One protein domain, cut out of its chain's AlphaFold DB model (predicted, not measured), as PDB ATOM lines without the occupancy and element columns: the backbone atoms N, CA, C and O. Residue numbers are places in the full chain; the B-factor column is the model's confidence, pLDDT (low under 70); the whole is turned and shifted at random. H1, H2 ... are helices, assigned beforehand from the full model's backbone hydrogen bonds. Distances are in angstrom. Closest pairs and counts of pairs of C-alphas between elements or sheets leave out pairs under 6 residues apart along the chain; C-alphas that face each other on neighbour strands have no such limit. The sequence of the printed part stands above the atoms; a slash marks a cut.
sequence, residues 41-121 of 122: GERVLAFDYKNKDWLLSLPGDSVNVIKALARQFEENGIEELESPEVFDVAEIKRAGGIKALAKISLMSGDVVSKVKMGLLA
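This is residues 41 to 121 of the 122 residues of an uncharacterized protein of uncultured archaeon (UniProt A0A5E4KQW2). The long helix H3 forms the core, with H1 and H5 side by side with it on two sides and running opposite ways to it, and H7 crosses one face of this layer at a steep angle. The short helices fill in round it: H6 packs near the first end of H3, H4 near its last end, and H2 sits in the turn between H1 and H3. The printed part has 81 residues with seven named helices, H1 to H7 in order along the chain, and no named strand; the class is all helix. It is compact, with a radius of gyration of the C-alphas of 11.3 A, and rounded, with spans of 28 by 28 by 19 A.

H1 takes residues 41 to 50, from C-alpha 41 at (-4.901, -99.010, 15.330), and is 14.2 A long from first to last C-alpha. H2 takes residues 52 to 56. H3, the longest helix, takes residues 60 to 76 and runs 25.9 A from C-alpha 60 at (-16.250, -83.729, 3.489). H4 takes residues 78 to 82, H5 residues 90 to 95 and H6 residues 97 to 101. H7 takes residues 108 to 120, 18.5 A long, ending with C-alpha 120 at (-6.836, -104.719, 4.915).

H3 is the hub, touching five helices. With its residues 67 to 74 alone it touches H1, at a shallow tilt of 28 degrees, opposite ways; the closest C-alphas, of Gly 41 and Glu 74, are 5.8 A apart. H5 touches H3 at a shallow tilt of 27 degrees, opposite ways, closest at the C-alphas of Val 65 and Ala 95, 5.1 A. H7 touches residues 66 to 70 of H3 alone, at a steep tilt of 60 degrees, the same way, closest at the C-alphas of Ala 70 and Val 115, 6.2 A. Residues 61 to 65 of H3 alone touch H6, with the C-alphas of Ser 62 and Ala 100 closest at 5.0 A. Residues 69 to 73 of H3 alone touch H4, with the C-alphas of Phe 73 and Glu 80 closest at 6.1 A. H7 touches H1 with residues 118 to 120 alone, about perpendicular at 77 degrees, closest at the C-alphas of Phe 47 and Leu 119, 5.4 A. H2 and H3 are close but not clearly touching, their closest C-alphas, of Leu 55 and Val 63, being 6.0 A apart. H5 and H7 are apart. Each O i to N i+4 pair is within hydrogen-bond range in H2, H4, H5 and H7, against 4 of 6 in H1, 9 of 13 in H3 and 0 of 1 in H6, where 2 of 2 O i to N i+3 pairs are within range.

The C-alphas farthest apart, of Glu 42 and Ala 102, are 29.0 A from each other. The printed part has no cut and no long link. Its mean pLDDT is 95.5, and no printed residue is under 70.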
ATOM      1  N   GLY A  41      -5.268-100.430  15.363       97.94
ATOM      2  CA  GLY A  41      -4.901 -99.010  15.330       97.94
ATOM      3  C   GLY A  41      -3.925 -98.659  14.199       97.94
ATOM      4  O   GLY A  41      -4.110 -97.664  13.503       97.94
ATOM      5  N   GLU A  42      -2.917 -99.497  13.932       97.88
ATOM      6  CA  GLU A  42      -2.014 -99.294  12.786       97.88
ATOM      7  C   GLU A  42      -2.752 -99.384  11.446       97.88
ATOM      8  O   GLU A  42      -2.447 -98.633  10.515       97.88
ATOM      9  N   ARG A  43      -3.742-100.277  11.340       98.00
ATOM     10  CA  ARG A  43      -4.600-100.411  10.155       98.00
ATOM     11  C   ARG A  43      -5.433 -99.148   9.927       98.00
ATOM     12  O   ARG A  43      -5.454 -98.639   8.806       98.00
ATOM     13  N   VAL A  44      -6.043 -98.600  10.978       98.00
ATOM     14  CA  VAL A  44      -6.800 -97.338  10.906       98.00
ATOM     15  C   VAL A  44      -5.896 -96.147  10.587       98.00
ATOM     16  O   VAL A  44      -6.232 -95.340   9.719       98.00
ATOM     17  N   LEU A  45      -4.710 -96.058  11.193       96.56
ATOM     18  CA  LEU A  45      -3.725 -95.025  10.862       96.56
ATOM     19  C   LEU A  45      -3.311 -95.098   9.381       96.56
ATOM     20  O   LEU A  45      -3.265 -94.084   8.680       96.56
ATOM     21  N   ALA A  46      -3.022 -96.304   8.889       97.12
ATOM     22  CA  ALA A  46      -2.618 -96.526   7.507       97.12
ATOM     23  C   ALA A  46      -3.749 -96.234   6.510       97.12
ATOM     24  O   ALA A  46      -3.464 -95.794   5.393       97.12
ATOM     25  N   PHE A  47      -5.010 -96.451   6.897       98.06
ATOM     26  CA  PHE A  47      -6.175 -96.202   6.052       98.06
ATOM     27  C   PHE A  47      -6.208 -94.759   5.539       98.06
ATOM     28  O   PHE A  47      -6.328 -94.547   4.331       98.06
ATOM     29  N   ASP A  48      -6.031 -93.785   6.435       92.69
ATOM     30  CA  ASP A  48      -6.096 -92.356   6.116       92.69
ATOM     31  C   ASP A  48      -5.040 -91.936   5.084       92.69
ATOM     32  O   ASP A  48      -5.333 -91.183   4.152       92.69
ATOM     33  N   TYR A  49      -3.811 -92.435   5.230       92.75
ATOM     34  CA  TYR A  49      -2.716 -92.123   4.315       92.75
ATOM     35  C   TYR A  49      -2.865 -92.849   2.972       92.75
ATOM     36  O   TYR A  49      -2.763 -92.224   1.916       92.75
ATOM     37  N   LYS A  50      -3.139 -94.158   2.991       96.00
ATOM     38  CA  LYS A  50      -3.181 -94.986   1.775       96.00
ATOM     39  C   LYS A  50      -4.383 -94.696   0.887       96.00
ATOM     40  O   LYS A  50      -4.313 -94.901  -0.320       96.00
ATOM     41  N   ASN A  51      -5.477 -94.221   1.472       96.94
ATOM     42  CA  ASN A  51      -6.708 -93.921   0.748       96.94
ATOM     43  C   ASN A  51      -6.907 -92.418   0.526       96.94
ATOM     44  O   ASN A  51      -7.998 -91.995   0.148       96.94
ATOM     45  N   LYS A  52      -5.865 -91.605   0.745       96.31
ATOM     46  CA  LYS A  52      -5.940 -90.143   0.700       96.31
ATOM     47  C   LYS A  52      -6.590 -89.614  -0.578       96.31
ATOM     48  O   LYS A  52      -7.494 -88.794  -0.481       96.31
ATOM     49  N   ASP A  53      -6.178 -90.094  -1.749       96.88
ATOM     50  CA  ASP A  53      -6.706 -89.601  -3.029       96.88
ATOM     51  C   ASP A  53      -8.199 -89.909  -3.191       96.88
ATOM     52  O   ASP A  53      -8.979 -89.055  -3.613       96.88
ATOM     53  N   TRP A  54      -8.621 -91.109  -2.779       95.75
ATOM     54  CA  TRP A  54     -10.034 -91.474  -2.758       95.75
ATOM     55  C   TRP A  54     -10.817 -90.599  -1.780       95.75
ATOM     56  O   TRP A  54     -11.828 -90.028  -2.172       95.75
ATOM     57  N   LEU A  55     -10.333 -90.421  -0.549       97.25
ATOM     58  CA  LEU A  55     -10.984 -89.570   0.450       97.25
ATOM     59  C   LEU A  55     -11.099 -88.114  -0.028       97.25
ATOM     60  O   LEU A  55     -12.149 -87.503   0.133       97.25
ATOM     61  N   LEU A  56     -10.062 -87.566  -0.669       97.19
ATOM     62  CA  LEU A  56     -10.068 -86.196  -1.200       97.19
ATOM     63  C   LEU A  56     -11.045 -85.993  -2.367       97.19
ATOM     64  O   LEU A  56     -11.440 -84.860  -2.633       97.19
ATOM     65  N   SER A  57     -11.454 -87.066  -3.049       96.19
ATOM     66  CA  SER A  57     -12.450 -87.005  -4.125       96.19
ATOM     67  C   SER A  57     -13.903 -86.908  -3.637       96.19
ATOM     68  O   SER A  57     -14.807 -86.719  -4.451       96.19
ATOM     69  N   LEU A  58     -14.149 -87.054  -2.330       96.69
ATOM     70  CA  LEU A  58     -15.489 -87.172  -1.758       96.69
ATOM     71  C   LEU A  58     -15.906 -85.897  -1.004       96.69
ATOM     72  O   LEU A  58     -15.055 -85.146  -0.522       96.69
ATOM     73  N   PRO A  59     -17.220 -85.655  -0.835       96.62
ATOM     74  CA  PRO A  59     -17.715 -84.604   0.048       96.62
ATOM     75  C   PRO A  59     -17.215 -84.785   1.488       96.62
ATOM     76  O   PRO A  59     -17.167 -85.902   2.004       96.62
ATOM     77  N   GLY A  60     -16.876 -83.683   2.161       96.38
ATOM     78  CA  GLY A  60     -16.250 -83.729   3.489       96.38
ATOM     79  C   GLY A  60     -17.089 -84.425   4.569       96.38
ATOM     80  O   GLY A  60     -16.538 -85.087   5.443       96.38
ATOM     81  N   ASP A  61     -18.417 -84.343   4.499       95.38
ATOM     82  CA  ASP A  61     -19.305 -85.072   5.408       95.38
ATOM     83  C   ASP A  61     -19.315 -86.581   5.129       95.38
ATOM     84  O   ASP A  61     -19.280 -87.375   6.070       95.38
ATOM     85  N   SER A  62     -19.273 -86.996   3.859       97.06
ATOM     86  CA  SER A  62     -19.083 -88.406   3.495       97.06
ATOM     87  C   SER A  62     -17.733 -88.931   3.998       97.06
ATOM     88  O   SER A  62     -17.670 -90.029   4.549       97.06
ATOM     89  N   VAL A  63     -16.663 -88.134   3.873       97.75
ATOM     90  CA  VAL A  63     -15.328 -88.475   4.396       97.75
ATOM     91  C   VAL A  63     -15.363 -88.673   5.908       97.75
ATOM     92  O   VAL A  63     -14.796 -89.646   6.400       97.75
ATOM     93  N   ASN A  64     -16.050 -87.801   6.650       97.75
ATOM     94  CA  ASN A  64     -16.173 -87.938   8.103       97.75
ATOM     95  C   ASN A  64     -16.835 -89.265   8.491       97.75
ATOM     96  O   ASN A  64     -16.345 -89.945   9.390       97.75
ATOM     97  N   VAL A  65     -17.903 -89.662   7.792       97.88
ATOM     98  CA  VAL A  65     -18.567 -90.954   8.029       97.88
ATOM     99  C   VAL A  65     -17.661 -92.129   7.668       97.88
ATOM    100  O   VAL A  65     -17.578 -93.083   8.434       97.88
ATOM    101  N   ILE A  66     -16.938 -92.059   6.548       98.06
ATOM    102  CA  ILE A  66     -15.998 -93.108   6.122       98.06
ATOM    103  C   ILE A  66     -14.865 -93.286   7.139       98.06
ATOM    104  O   ILE A  66     -14.508 -94.414   7.470       98.06
ATOM    105  N   LYS A  67     -14.324 -92.190   7.676       98.19
ATOM    106  CA  LYS A  67     -13.303 -92.244   8.729       98.19
ATOM    107  C   LYS A  67     -13.859 -92.768  10.050       98.19
ATOM    108  O   LYS A  67     -13.185 -93.549  10.711       98.19
ATOM    109  N   ALA A  68     -15.077 -92.376  10.425       98.06
ATOM    110  CA  ALA A  68     -15.744 -92.901  11.616       98.06
ATOM    111  C   ALA A  68     -16.007 -94.412  11.501       98.06
ATOM    112  O   ALA A  68     -15.778 -95.137  12.464       98.06
ATOM    113  N   LEU A  69     -16.413 -94.890  10.318       98.00
ATOM    114  CA  LEU A  69     -16.507 -96.318  10.004       98.00
ATOM    115  C   LEU A  69     -15.150 -97.003  10.136       98.00
ATOM    116  O   LEU A  69     -15.051 -98.003  10.831       98.00
ATOM    117  N   ALA A  70     -14.100 -96.459   9.515       98.25
ATOM    118  CA  ALA A  70     -12.764 -97.040   9.607       98.25
ATOM    119  C   ALA A  70     -12.296 -97.165  11.065       98.25
ATOM    120  O   ALA A  70     -11.731 -98.189  11.420       98.25
ATOM    121  N   ARG A  71     -12.593 -96.182  11.922       98.12
ATOM    122  CA  ARG A  71     -12.277 -96.230  13.359       98.12
ATOM    123  C   ARG A  71     -13.011 -97.320  14.127       98.12
ATOM    124  O   ARG A  71     -12.420 -97.861  15.050       98.12
ATOM    125  N   GLN A  72     -14.227 -97.703  13.729       98.06
ATOM    126  CA  GLN A  72     -14.920 -98.827  14.381       98.06
ATOM    127  C   GLN A  72     -14.116-100.133  14.276       98.06
ATOM    128  O   GLN A  72     -14.205-100.992  15.143       98.06
ATOM    129  N   PHE A  73     -13.234-100.261  13.279       98.19
ATOM    130  CA  PHE A  73     -12.306-101.387  13.190       98.19
ATOM    131  C   PHE A  73     -11.432-101.565  14.444       98.19
ATOM    132  O   PHE A  73     -11.015-102.681  14.740       98.19
ATOM    133  N   GLU A  74     -11.149-100.506  15.210       97.75
ATOM    134  CA  GLU A  74     -10.368-100.605  16.452       97.75
ATOM    135  C   GLU A  74     -11.099-101.378  17.558       97.75
ATOM    136  O   GLU A  74     -10.435-102.007  18.380       97.75
ATOM    137  N   GLU A  75     -12.436-101.416  17.542       96.31
ATOM    138  CA  GLU A  75     -13.251-102.036  18.595       96.31
ATOM    139  C   GLU A  75     -13.257-103.562  18.496       96.31
ATOM    140  O   GLU A  75     -12.885-104.248  19.453       96.31
ATOM    141  N   ASN A  76     -13.570-104.112  17.316       94.94
ATOM    142  CA  ASN A  76     -13.578-105.565  17.084       94.94
ATOM    143  C   ASN A  76     -13.181-105.981  15.652       94.94
ATOM    144  O   ASN A  76     -13.555-107.047  15.170       94.94
ATOM    145  N   GLY A  77     -12.395-105.158  14.953       96.75
ATOM    146  CA  GLY A  77     -11.847-105.532  13.650       96.75
ATOM    147  C   GLY A  77     -12.914-105.623  12.557       96.75
ATOM    148  O   GLY A  77     -13.808-104.779  12.483       96.75
ATOM    149  N   ILE A  78     -12.814-106.628  11.681       95.94
ATOM    150  CA  ILE A  78     -13.791-106.821  10.593       95.94
ATOM    151  C   ILE A  78     -15.195-107.113  11.123       95.94
ATOM    152  O   ILE A  78     -16.156-106.624  10.534       95.94
ATOM    153  N   GLU A  79     -15.318-107.844  12.231       94.94
ATOM    154  CA  GLU A  79     -16.619-108.195  12.812       94.94
ATOM    155  C   GLU A  79     -17.435-106.951  13.176       94.94
ATOM    156  O   GLU A  79     -18.632-106.903  12.903       94.94
ATOM    157  N   GLU A  80     -16.781-105.910  13.705       96.62
ATOM    158  CA  GLU A  80     -17.450-104.644  14.024       96.62
ATOM    159  C   GLU A  80     -18.046-103.988  12.770       96.62
ATOM    160  O   GLU A  80     -19.169-103.489  12.775       96.62
ATOM    161  N   LEU A  81     -17.315-104.031  11.652       96.88
ATOM    162  CA  LEU A  81     -17.763-103.443  10.387       96.88
ATOM    163  C   LEU A  81     -18.873-104.250   9.706       96.88
ATOM    164  O   LEU A  81     -19.542-103.733   8.811       96.88
ATOM    165  N   GLU A  82     -19.041-105.515  10.082       94.94
ATOM    166  CA  GLU A  82     -20.068-106.415   9.554       94.94
ATOM    167  C   GLU A  82     -21.342-106.434  10.405       94.94
ATOM    168  O   GLU A  82     -22.343-107.017   9.976       94.94
ATOM    169  N   SER A  83     -21.349-105.745  11.553       95.38
ATOM    170  CA  SER A  83     -22.562-105.533  12.342       95.38
ATOM    171  C   SER A  83     -23.653-104.854  11.493       95.38
ATOM    172  O   SER A  83     -23.408-103.806  10.881       95.38
ATOM    173  N   PRO A  84     -24.891-105.391  11.479       92.88
ATOM    174  CA  PRO A  84     -26.040-104.724  10.864       92.88
ATOM    175  C   PRO A  84     -26.300-103.319  11.430       92.88
ATOM    176  O   PRO A  84     -26.828-102.452  10.733       92.88
ATOM    177  N   GLU A  85     -25.901-103.092  12.680       94.38
ATOM    178  CA  GLU A  85     -26.071-101.858  13.440       94.38
ATOM    179  C   GLU A  85     -24.853-100.926  13.359       94.38
ATOM    180  O   GLU A  85     -24.842 -99.891  14.027       94.38
ATOM    181  N   VAL A  86     -23.840-101.216  12.527       95.81
ATOM    182  CA  VAL A  86     -22.623-100.384  12.435       95.81
ATOM    183  C   VAL A  86     -22.961 -98.909  12.169       95.81
ATOM    184  O   VAL A  86     -22.397 -98.002  12.773       95.81
ATOM    185  N   PHE A  87     -23.970 -98.627  11.341       96.06
ATOM    186  CA  PHE A  87     -24.411 -97.255  11.062       96.06
ATOM    187  C   PHE A  87     -25.229 -96.605  12.185       96.06
ATOM    188  O   PHE A  87     -25.451 -95.388  12.160       96.06
ATOM    189  N   ASP A  88     -25.677 -97.390  13.161       96.25
ATOM    190  CA  ASP A  88     -26.406 -96.919  14.327       96.25
ATOM    191  C   ASP A  88     -25.505 -96.473  15.480       96.25
ATOM    192  O   ASP A  88     -26.001 -95.796  16.394       96.25
ATOM    193  N   VAL A  89     -24.202 -96.756  15.401       96.75
ATOM    194  CA  VAL A  89     -23.203 -96.311  16.373       96.75
ATOM    195  C   VAL A  89     -23.196 -94.784  16.487       96.75
ATOM    196  O   VAL A  89     -23.231 -94.040  15.500       96.75
ATOM    197  N   ALA A  90     -23.137 -94.290  17.728       96.69
ATOM    198  CA  ALA A  90     -23.235 -92.865  18.033       96.69
ATOM    199  C   ALA A  90     -22.152 -92.023  17.337       96.69
ATOM    200  O   ALA A  90     -22.432 -90.905  16.904       96.69
ATOM    201  N   GLU A  91     -20.927 -92.542  17.205       96.50
ATOM    202  CA  GLU A  91     -19.848 -91.860  16.482       96.50
ATOM    203  C   GLU A  91     -20.190 -91.655  15.001       96.50
ATOM    204  O   GLU A  91     -20.078 -90.536  14.499       96.50
ATOM    205  N   ILE A  92     -20.703 -92.689  14.329       97.06
ATOM    206  CA  ILE A  92     -21.088 -92.625  12.914       97.06
ATOM    207  C   ILE A  92     -22.279 -91.686  12.709       97.06
ATOM    208  O   ILE A  92     -22.270 -90.859  11.793       97.06
ATOM    209  N   LYS A  93     -23.276 -91.730  13.601       96.88
ATOM    210  CA  LYS A  93     -24.400 -90.781  13.588       96.88
ATOM    211  C   LYS A  93     -23.927 -89.334  13.735       96.88
ATOM    212  O   LYS A  93     -24.370 -88.478  12.971       96.88
ATOM    213  N   ARG A  94     -22.999 -89.060  14.660       96.62
ATOM    214  CA  ARG A  94     -22.405 -87.721  14.844       96.62
ATOM    215  C   ARG A  94     -21.595 -87.263  13.632       96.62
ATOM    216  O   ARG A  94     -21.598 -86.074  13.333       96.62
ATOM    217  N   ALA A  95     -20.945 -88.185  12.924       96.50
ATOM    218  CA  ALA A  95     -20.207 -87.884  11.699       96.50
ATOM    219  C   ALA A  95     -21.113 -87.542  10.495       96.50
ATOM    220  O   ALA A  95     -20.622 -87.013   9.500       96.50
ATOM    221  N   GLY A  96     -22.423 -87.811  10.587       93.94
ATOM    222  CA  GLY A  96     -23.427 -87.510   9.557       93.94
ATOM    223  C   GLY A  96     -24.313 -88.702   9.174       93.94
ATOM    224  O   GLY A  96     -25.355 -88.520   8.538       93.94
ATOM    225  N   GLY A  97     -23.931 -89.916   9.587       93.38
ATOM    226  CA  GLY A  97     -24.647 -91.163   9.318       93.38
ATOM    227  C   GLY A  97     -24.854 -91.462   7.827       93.38
ATOM    228  O   GLY A  97     -24.241 -90.862   6.945       93.38
ATOM    229  N   ILE A  98     -25.781 -92.377   7.529       92.56
ATOM    230  CA  ILE A  98     -26.086 -92.812   6.150       92.56
ATOM    231  C   ILE A  98     -26.481 -91.634   5.241       92.56
ATOM    232  O   ILE A  98     -26.182 -91.639   4.050       92.56
ATOM    233  N   LYS A  99     -27.098 -90.580   5.791       92.81
ATOM    234  CA  LYS A  99     -27.514 -89.399   5.015       92.81
ATOM    235  C   LYS A  99     -26.335 -88.675   4.360       92.81
ATOM    236  O   LYS A  99     -26.488 -88.182   3.246       92.81
ATOM    237  N   ALA A 100     -25.172 -88.634   5.008       94.38
ATOM    238  CA  ALA A 100     -23.969 -88.041   4.422       94.38
ATOM    239  C   ALA A 100     -23.399 -88.890   3.271       94.38
ATOM    240  O   ALA A 100     -22.733 -88.360   2.385       94.38
ATOM    241  N   LEU A 101     -23.690 -90.195   3.244       93.62
ATOM    242  CA  LEU A 101     -23.290 -91.094   2.159       93.62
ATOM    243  C   LEU A 101     -24.227 -91.016   0.943       93.62
ATOM    244  O   LEU A 101     -23.824 -91.369  -0.154       93.62
ATOM    245  N   ALA A 102     -25.440 -90.473   1.080       89.56
ATOM    246  CA  ALA A 102     -26.358 -90.308  -0.055       89.56
ATOM    247  C   ALA A 102     -25.831 -89.351  -1.149       89.56
ATOM    248  O   ALA A 102     -26.393 -89.281  -2.239       89.56
ATOM    249  N   LYS A 103     -24.766 -88.594  -0.857       88.62
ATOM    250  CA  LYS A 103     -24.113 -87.647  -1.775       88.62
ATOM    251  C   LYS A 103     -23.065 -88.292  -2.679       88.62
ATOM    252  O   LYS A 103     -22.549 -87.626  -3.573       88.62
ATOM    253  N   ILE A 104     -22.720 -89.551  -2.428       91.44
ATOM    254  CA  ILE A 104     -21.755 -90.305  -3.224       91.44
ATOM    255  C   ILE A 104     -22.490 -91.397  -4.002       91.44
ATOM    256  O   ILE A 104     -23.569 -91.834  -3.618       91.44
ATOM    257  N   SER A 105     -21.914 -91.854  -5.112       85.25
ATOM    258  CA  SER A 105     -22.543 -92.839  -6.005       85.25
ATOM    259  C   SER A 105     -22.507 -94.283  -5.478       85.25
ATOM    260  O   SER A 105     -22.620 -95.217  -6.268       85.25
ATOM    261  N   LEU A 106     -22.278 -94.482  -4.178       85.56
ATOM    262  CA  LEU A 106     -22.103 -95.793  -3.553       85.56
ATOM    263  C   LEU A 106     -23.241 -96.070  -2.576       85.56
ATOM    264  O   LEU A 106     -23.640 -95.186  -1.816       85.56
ATOM    265  N   MET A 107     -23.725 -97.312  -2.557       89.69
ATOM    266  CA  MET A 107     -24.642 -97.758  -1.510       89.69
ATOM    267  C   MET A 107     -23.876 -97.946  -0.194       89.69
ATOM    268  O   MET A 107     -22.667 -98.174  -0.190       89.69
ATOM    269  N   SER A 108     -24.567 -97.895   0.947       86.00
ATOM    270  CA  SER A 108     -23.929 -98.031   2.267       86.00
ATOM    271  C   SER A 108     -23.130 -99.335   2.423       86.00
ATOM    272  O   SER A 108     -22.028 -99.309   2.967       86.00
ATOM    273  N   GLY A 109     -23.624-100.454   1.882       89.25
ATOM    274  CA  GLY A 109     -22.892-101.729   1.863       89.25
ATOM    275  C   GLY A 109     -21.616-101.699   1.009       89.25
ATOM    276  O   GLY A 109     -20.596-102.283   1.389       89.25
ATOM    277  N   ASP A 110     -21.627-100.959  -0.104       94.25
ATOM    278  CA  ASP A 110     -20.441-100.768  -0.948       94.25
ATOM    279  C   ASP A 110     -19.398 -99.908  -0.231       94.25
ATOM    280  O   ASP A 110     -18.198-100.168  -0.330       94.25
ATOM    281  N   VAL A 111     -19.850 -98.913   0.541       95.50
ATOM    282  CA  VAL A 111     -18.975 -98.080   1.376       95.50
ATOM    283  C   VAL A 111     -18.276 -98.928   2.433       95.50
ATOM    284  O   VAL A 111     -17.053 -98.852   2.539       95.50
ATOM    285  N   VAL A 112     -19.007 -99.780   3.160       96.81
ATOM    286  CA  VAL A 112     -18.404-100.703   4.142       96.81
ATOM    287  C   VAL A 112     -17.389-101.619   3.460       96.81
ATOM    288  O   VAL A 112     -16.263-101.760   3.931       96.81
ATOM    289  N   SER A 113     -17.734-102.186   2.302       96.44
ATOM    290  CA  SER A 113     -16.821-103.042   1.535       96.44
ATOM    291  C   SER A 113     -15.549-102.301   1.108       96.44
ATOM    292  O   SER A 113     -14.446-102.840   1.216       96.44
ATOM    293  N   LYS A 114     -15.672-101.041   0.676       96.56
ATOM    294  CA  LYS A 114     -14.536-100.187   0.309       96.56
ATOM    295  C   LYS A 114     -13.657 -99.843   1.510       96.56
ATOM    296  O   LYS A 114     -12.436 -99.886   1.382       96.56
ATOM    297  N   VAL A 115     -14.262 -99.574   2.669       97.75
ATOM    298  CA  VAL A 115     -13.547 -99.354   3.936       97.75
ATOM    299  C   VAL A 115     -12.764-100.605   4.338       97.75
ATOM    300  O   VAL A 115     -11.560-100.506   4.565       97.75
ATOM    301  N   LYS A 116     -13.398-101.789   4.322       98.00
ATOM    302  CA  LYS A 116     -12.729-103.073   4.603       98.00
ATOM    303  C   LYS A 116     -11.529-103.298   3.682       98.00
ATOM    304  O   LYS A 116     -10.432-103.575   4.158       98.00
ATOM    305  N   MET A 117     -11.696-103.104   2.371       97.00
ATOM    306  CA  MET A 117     -10.588-103.218   1.412       97.00
ATOM    307  C   MET A 117      -9.449-102.237   1.712       97.00
ATOM    308  O   MET A 117      -8.282-102.613   1.633       97.00
ATOM    309  N   GLY A 118      -9.772-100.993   2.076       97.12
ATOM    310  CA  GLY A 118      -8.776 -99.980   2.418       97.12
ATOM    311  C   GLY A 118      -8.001-100.291   3.702       97.12
ATOM    312  O   GLY A 118      -6.802-100.030   3.753       97.12
ATOM    313  N   LEU A 119      -8.663-100.854   4.721       97.88
ATOM    314  CA  LEU A 119      -8.043-101.246   5.994       97.88
ATOM    315  C   LEU A 119      -7.113-102.451   5.815       97.88
ATOM    316  O   LEU A 119      -5.976-102.458   6.291       97.88
ATOM    317  N   LEU A 120      -7.570-103.465   5.079       95.81
ATOM    318  CA  LEU A 120      -6.836-104.719   4.915       95.81
ATOM    319  C   LEU A 120      -5.714-104.644   3.862       95.81
ATOM    320  O   LEU A 120      -4.876-105.546   3.795       95.81
ATOM    321  N   ALA A 121      -5.618-103.551   3.098       89.62
ATOM    322  CA  ALA A 121      -4.556-103.342   2.115       89.62
ATOM    323  C   ALA A 121      -3.138-103.353   2.737       89.62
ATOM    324  O   ALA A 121      -2.861-102.679   3.740       89.62
TER     325      ALA A 121